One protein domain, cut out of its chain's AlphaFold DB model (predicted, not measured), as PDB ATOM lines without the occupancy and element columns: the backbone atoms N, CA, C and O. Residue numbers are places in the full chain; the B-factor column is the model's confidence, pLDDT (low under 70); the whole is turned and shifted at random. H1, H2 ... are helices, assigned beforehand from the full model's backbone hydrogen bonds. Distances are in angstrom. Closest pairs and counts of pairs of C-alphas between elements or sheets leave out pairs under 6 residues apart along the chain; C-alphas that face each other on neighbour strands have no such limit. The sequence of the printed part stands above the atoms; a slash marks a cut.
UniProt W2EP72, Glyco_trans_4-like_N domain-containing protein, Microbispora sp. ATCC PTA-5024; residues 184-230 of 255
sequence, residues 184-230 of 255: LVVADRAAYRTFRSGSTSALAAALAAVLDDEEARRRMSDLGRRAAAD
ATOM      1  N   LEU A 184      20.619 -41.280 -50.512       43.19
ATOM      2  CA  LEU A 184      20.208 -39.903 -50.904       43.19
ATOM      3  C   LEU A 184      21.349 -39.008 -51.441       43.19
ATOM      4  O   LEU A 184      22.380 -38.840 -50.812       43.19
ATOM      5  N   VAL A 185      21.115 -38.405 -52.621       58.19
ATOM      6  CA  VAL A 185      22.140 -37.769 -53.487       58.19
ATOM      7  C   VAL A 185      23.001 -36.722 -52.773       58.19
ATOM      8  O   VAL A 185      24.196 -36.669 -53.011       58.19
ATOM      9  N   VAL A 186      22.401 -35.936 -51.882       61.94
ATOM     10  CA  VAL A 186      23.065 -35.301 -50.740       61.94
ATOM     11  C   VAL A 186      22.005 -35.248 -49.644       61.94
ATOM     12  O   VAL A 186      21.177 -34.339 -49.617       61.94
ATOM     13  N   ALA A 187      21.911 -36.302 -48.835       60.25
ATOM     14  CA  ALA A 187      20.895 -36.402 -47.781       60.25
ATOM     15  C   ALA A 187      21.106 -35.353 -46.685       60.25
ATOM     16  O   ALA A 187      20.153 -34.794 -46.135       60.25
ATOM     17  N   ASP A 188      22.378 -35.114 -46.378       68.62
ATOM     18  CA  ASP A 188      22.786 -34.262 -45.286       68.62
ATOM     19  C   ASP A 188      22.592 -32.787 -45.653       68.62
ATOM     20  O   ASP A 188      23.266 -32.235 -46.523       68.62
ATOM     21  N   ARG A 189      21.662 -32.127 -44.959       71.50
ATOM     22  CA  ARG A 189      21.407 -30.690 -45.114       71.50
ATOM     23  C   ARG A 189      22.599 -29.837 -44.691       71.50
ATOM     24  O   ARG A 189      22.675 -28.685 -45.108       71.50
ATOM     25  N   ALA A 190      23.522 -30.374 -43.897       79.88
ATOM     26  CA  ALA A 190      24.761 -29.700 -43.546       79.88
ATOM     27  C   ALA A 190      25.767 -29.676 -44.710       79.88
ATOM     28  O   ALA A 190      26.635 -28.804 -44.720       79.88
ATOM     29  N   ALA A 191      25.612 -30.550 -45.711       80.00
ATOM     30  CA  ALA A 191      26.478 -30.643 -46.888       80.00
ATOM     31  C   ALA A 191      26.162 -29.615 -47.992       80.00
ATOM     32  O   ALA A 191      26.847 -29.576 -49.013       80.00
ATOM     33  N   TYR A 192      25.128 -28.785 -47.821       84.00
ATOM     34  CA  TYR A 192      24.785 -27.732 -48.776       84.00
ATOM     35  C   TYR A 192      24.096 -26.534 -48.108       84.00
ATOM     36  O   TYR A 192      23.719 -26.555 -46.933       84.00
ATOM     37  N   ARG A 193      23.913 -25.456 -48.872       85.75
ATOM     38  CA  ARG A 193      23.034 -24.332 -48.524       85.75
ATOM     39  C   ARG A 193      22.028 -24.113 -49.643       85.75
ATOM     40  O   ARG A 193      22.339 -24.300 -50.816       85.75
ATOM     41  N   THR A 194      20.812 -23.724 -49.278       84.75
ATOM     42  CA  THR A 194      19.756 -23.357 -50.230       84.75
ATOM     43  C   THR A 194      19.351 -21.917 -50.019       84.75
ATOM     44  O   THR A 194      19.270 -21.456 -48.886       84.75
ATOM     45  N   PHE A 195      18.998 -21.248 -51.106       86.50
ATOM     46  CA  PHE A 195      18.430 -19.909 -51.097       86.50
ATOM     47  C   PHE A 195      17.181 -19.886 -51.984       86.50
ATOM     48  O   PHE A 195      16.921 -20.811 -52.761       86.50
ATOM     49  N   ARG A 196      16.373 -18.834 -51.862       83.81
ATOM     50  CA  ARG A 196      15.172 -18.671 -52.685       83.81
ATOM     51  C   ARG A 196      15.563 -18.280 -54.111       83.81
ATOM     52  O   ARG A 196      16.198 -17.248 -54.318       83.81
ATOM     53  N   SER A 197      15.116 -19.060 -55.094       81.75
ATOM     54  CA  SER A 197      15.306 -18.733 -56.512       81.75
ATOM     55  C   SER A 197      14.780 -17.330 -56.839       81.75
ATOM     56  O   SER A 197      13.679 -16.968 -56.419       81.75
ATOM     57  N   GLY A 198      15.562 -16.556 -57.594       89.88
ATOM     58  CA  GLY A 198      15.238 -15.178 -57.984       89.88
ATOM     59  C   GLY A 198      15.526 -14.106 -56.925       89.88
ATOM     60  O   GLY A 198      15.268 -12.936 -57.183       89.88
ATOM     61  N   SER A 199      16.056 -14.463 -55.748       95.00
ATOM     62  CA  SER A 199      16.442 -13.494 -54.713       95.00
ATOM     63  C   SER A 199      17.960 -13.321 -54.652       95.00
ATOM     64  O   SER A 199      18.671 -14.161 -54.100       95.00
ATOM     65  N   THR A 200      18.452 -12.199 -55.182       96.44
ATOM     66  CA  THR A 200      19.880 -11.841 -55.139       96.44
ATOM     67  C   THR A 200      20.377 -11.644 -53.707       96.44
ATOM     68  O   THR A 200      21.467 -12.095 -53.373       96.44
ATOM     69  N   SER A 201      19.567 -11.036 -52.835       96.69
ATOM     70  CA  SER A 201      19.922 -10.829 -51.427       96.69
ATOM     71  C   SER A 201      20.048 -12.145 -50.655       96.69
ATOM     72  O   SER A 201      21.008 -12.322 -49.911       96.69
ATOM     73  N   ALA A 202      19.135 -13.101 -50.869       92.50
ATOM     74  CA  ALA A 202      19.230 -14.418 -50.243       92.50
ATOM     75  C   ALA A 202      20.441 -15.216 -50.752       92.50
ATOM     76  O   ALA A 202      21.060 -15.940 -49.976       92.50
ATOM     77  N   LEU A 203      20.792 -15.074 -52.036       93.19
ATOM     78  CA  LEU A 203      22.012 -15.663 -52.587       93.19
ATOM     79  C   LEU A 203      23.263 -15.051 -51.944       93.19
ATOM     80  O   LEU A 203      24.115 -15.792 -51.468       93.19
ATOM     81  N   ALA A 204      23.355 -13.719 -51.887       95.38
ATOM     82  CA  ALA A 204      24.490 -13.025 -51.281       95.38
ATOM     83  C   ALA A 204      24.672 -13.412 -49.806       95.38
ATOM     84  O   ALA A 204      25.779 -13.746 -49.396       95.38
ATOM     85  N   ALA A 205      23.580 -13.464 -49.036       93.44
ATOM     86  CA  ALA A 205      23.614 -13.891 -47.639       93.44
ATOM     87  C   ALA A 205      24.074 -15.351 -47.481       93.44
ATOM     88  O   ALA A 205      24.884 -15.652 -46.609       93.44
ATOM     89  N   ALA A 206      23.597 -16.263 -48.338       91.19
ATOM     90  CA  ALA A 206      24.028 -17.659 -48.313       91.19
ATOM     91  C   ALA A 206      25.511 -17.821 -48.685       91.19
ATOM     92  O   ALA A 206      26.183 -18.677 -48.115       91.19
ATOM     93  N   LEU A 207      26.017 -17.009 -49.620       91.94
ATOM     94  CA  LEU A 207      27.432 -16.995 -49.993       91.94
ATOM     95  C   LEU A 207      28.303 -16.439 -48.863       91.94
ATOM     96  O   LEU A 207      29.255 -17.109 -48.481       91.94
ATOM     97  N   ALA A 208      27.950 -15.284 -48.288       93.19
ATOM     98  CA  ALA A 208      28.651 -14.703 -47.141       93.19
ATOM     99  C   ALA A 208      28.737 -15.700 -45.976       93.19
ATOM    100  O   ALA A 208      29.830 -16.027 -45.532       93.19
ATOM    101  N   ALA A 209      27.622 -16.337 -45.598       88.38
ATOM    102  CA  ALA A 209      27.609 -17.345 -44.535       88.38
ATOM    103  C   ALA A 209      28.541 -18.553 -44.786       88.38
ATOM    104  O   ALA A 209      28.936 -19.228 -43.840       88.38
ATOM    105  N   VAL A 210      28.872 -18.864 -46.045       90.56
ATOM    106  CA  VAL A 210      29.834 -19.924 -46.402       90.56
ATOM    107  C   VAL A 210      31.267 -19.386 -46.477       90.56
ATOM    108  O   VAL A 210      32.217 -20.115 -46.191       90.56
ATOM    109  N   LEU A 211      31.454 -18.139 -46.902       91.31
ATOM    110  CA  LEU A 211      32.774 -17.527 -47.062       91.31
ATOM    111  C   LEU A 211      33.361 -17.065 -45.722       91.31
ATOM    112  O   LEU A 211      34.555 -17.267 -45.499       91.31
ATOM    113  N   ASP A 212      32.518 -16.558 -44.826       94.56
ATOM    114  CA  ASP A 212      32.920 -15.965 -43.548       94.56
ATOM    115  C   ASP A 212      33.246 -17.017 -42.470       94.56
ATOM    116  O   ASP A 212      33.977 -16.728 -41.529       94.56
ATOM    117  N   ASP A 213      32.755 -18.256 -42.617       92.56
ATOM    118  CA  ASP A 213      33.014 -19.369 -41.690       92.56
ATOM    119  C   ASP A 213      33.804 -20.489 -42.388       92.56
ATOM    120  O   ASP A 213      33.255 -21.371 -43.062       92.56
ATOM    121  N   GLU A 214      35.131 -20.445 -42.245       92.62
ATOM    122  CA  GLU A 214      36.027 -21.437 -42.844       92.62
ATOM    123  C   GLU A 214      35.797 -22.852 -42.301       92.62
ATOM    124  O   GLU A 214      35.833 -23.819 -43.069       92.62
ATOM    125  N   GLU A 215      35.551 -22.994 -41.001       90.75
ATOM    126  CA  GLU A 215      35.397 -24.301 -40.372       90.75
ATOM    127  C   GLU A 215      34.102 -24.973 -40.848       90.75
ATOM    128  O   GLU A 215      34.108 -26.133 -41.276       90.75
ATOM    129  N   ALA A 216      32.992 -24.227 -40.881       86.12
ATOM    130  CA  ALA A 216      31.736 -24.714 -41.441       86.12
ATOM    131  C   ALA A 216      31.851 -25.022 -42.936       86.12
ATOM    132  O   ALA A 216      31.295 -26.027 -43.386       86.12
ATOM    133  N   ARG A 217      32.595 -24.216 -43.705       88.31
ATOM    134  CA  ARG A 217      32.848 -24.477 -45.129       88.31
ATOM    135  C   ARG A 217      33.633 -25.769 -45.349       88.31
ATOM    136  O   ARG A 217      33.276 -26.539 -46.246       88.31
ATOM    137  N   ARG A 218      34.669 -26.036 -44.545       86.31
ATOM    138  CA  ARG A 218      35.443 -27.290 -44.602       86.31
ATOM    139  C   ARG A 218      34.556 -28.494 -44.282       86.31
ATOM    140  O   ARG A 218      34.467 -29.400 -45.108       86.31
ATOM    141  N   ARG A 219      33.800 -28.441 -43.176       86.31
ATOM    142  CA  ARG A 219      32.833 -29.493 -42.805       86.31
ATOM    143  C   ARG A 219      31.814 -29.753 -43.917       86.31
ATOM    144  O   ARG A 219      31.612 -30.898 -44.313       86.31
ATOM    145  N   MET A 220      31.209 -28.697 -44.463       87.56
ATOM    146  CA  MET A 220      30.250 -28.796 -45.567       87.56
ATOM    147  C   MET A 220      30.879 -29.432 -46.815       87.56
ATOM    148  O   MET A 220      30.244 -30.263 -47.462       87.56
ATOM    149  N   SER A 221      32.133 -29.096 -47.128       83.00
ATOM    150  CA  SER A 221      32.866 -29.673 -48.263       83.00
ATOM    151  C   SER A 221      33.137 -31.167 -48.084       83.00
ATOM    152  O   SER A 221      32.966 -31.933 -49.032       83.00
ATOM    153  N   ASP A 222      33.519 -31.603 -46.881       83.06
ATOM    154  CA  ASP A 222      33.739 -33.023 -46.586       83.06
ATOM    155  C   ASP A 222      32.444 -33.826 -46.694       83.06
ATOM    156  O   ASP A 222      32.417 -34.902 -47.292       83.06
ATOM    157  N   LEU A 223      31.347 -33.282 -46.164       80.69
ATOM    158  CA  LEU A 223      30.030 -33.900 -46.283       80.69
ATOM    159  C   LEU A 223      29.562 -33.953 -47.745       80.69
ATOM    160  O   LEU A 223      29.039 -34.975 -48.182       80.69
ATOM    161  N   GLY A 224      29.812 -32.898 -48.526       78.31
ATOM    162  CA  GLY A 224      29.513 -32.861 -49.958       78.31
ATOM    163  C   GLY A 224      30.296 -33.906 -50.756       78.31
ATOM    164  O   GLY A 224      29.714 -34.605 -51.586       78.31
ATOM    165  N   ARG A 225      31.594 -34.078 -50.470       76.00
ATOM    166  CA  ARG A 225      32.428 -35.132 -51.077       76.00
ATOM    167  C   ARG A 225      31.914 -36.528 -50.744       76.00
ATOM    168  O   ARG A 225      31.767 -37.348 -51.650       76.00
ATOM    169  N   ARG A 226      31.586 -36.780 -49.472       74.44
ATOM    170  CA  ARG A 226      30.992 -38.053 -49.031       74.44
ATOM    171  C   ARG A 226      29.690 -38.348 -49.769       74.44
ATOM    172  O   ARG A 226      29.520 -39.443 -50.292       74.44
ATOM    173  N   ALA A 227      28.816 -37.354 -49.894       72.38
ATOM    174  CA  ALA A 227      27.560 -37.505 -50.617       72.38
ATOM    175  C   ALA A 227      27.749 -37.763 -52.124       72.38
ATOM    176  O   ALA A 227      27.007 -38.543 -52.720       72.38
ATOM    177  N   ALA A 228      28.752 -37.137 -52.747       76.19
ATOM    178  CA  ALA A 228      29.027 -37.306 -54.170       76.19
ATOM    179  C   ALA A 228      29.601 -38.688 -54.526       76.19
ATOM    180  O   ALA A 228      29.393 -39.148 -55.649       76.19
ATOM    181  N   ALA A 229      30.279 -39.364 -53.593       72.88
ATOM    182  CA  ALA A 229      30.970 -40.632 -53.843       72.88
ATOM    183  C   ALA A 229      30.048 -41.738 -54.399       72.88
ATOM    184  O   ALA A 229      30.454 -42.522 -55.258       72.88
ATOM    185  N   ASP A 230      28.781 -41.758 -53.983       72.69
ATOM    186  CA  ASP A 230      27.789 -42.746 -54.432       72.69
ATOM    187  C   ASP A 230      27.101 -42.373 -55.756       72.69
ATOM    188  O   ASP A 230      26.236 -43.095 -56.259       72.69
TER     189      ASP A 230
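AT A GLANCE: This is residues 184 to 230 of the 255 residues of the protein "Glyco_trans_4-like_N domain-containing protein" of Microbispora sp. ATCC PTA-5024 (UniProt W2EP72). Two helices, H1 and H2, meet near their ends at a tight turn and make a flat V, close to a right angle. The stretch before them, residues 184 to 199, runs across the open side of the V, from near the far end of H2 to the start of H1, dipping into the mouth on its way. The printed part has 47 residues, with two named helices in the order H1, H2 and no named strand; its class is all helix. It is only just loose, close to compact, with a radius of gyration of the C-alphas of 11.6 A, and it spans 33 by 23 by 11 A.

IN THESE COORDINATES: The printed part begins with residues 184 to 199, which hold no named element; C-alpha 184 is at (20.208, -39.903, -50.904). H1 follows, residues 200 to 211, 16.2 A from first to last C-alpha, and begins at C-alpha 200 at (19.880, -11.841, -55.139). H2, residues 214 to 229, is the longest helix, 22.7 A from first to last C-alpha, and ends at C-alpha 229 at (30.970, -40.632, -53.843).

HOW THE PARTS SIT: A tight link of 2 residues joins H1 to H2. The two helices touch only at the corner by this link, and only just, with 3 pairs of C-alphas within 8 A. H1 touches with residues 210 to 211 alone, and H2 with residues 216 to 217 alone. The closest C-alphas are those of Val 210 and Arg 217, 5.6 A apart. The lines of H1 and H2 stand about perpendicular, at 83 degrees, and their centres are 17.5 A apart. In H1 and H2 every O i to N i+4 pair is within hydrogen-bond range.

THE WHOLE: The two C-alphas farthest apart are those of Ser 201 and Asp 230, at 33.0 A, while those of Leu 184 and Asp 230, first and last printed, are 8.8 A apart. The printed part has no cut. Its mean pLDDT is 83.1, and residues 184 to 188 are under 70.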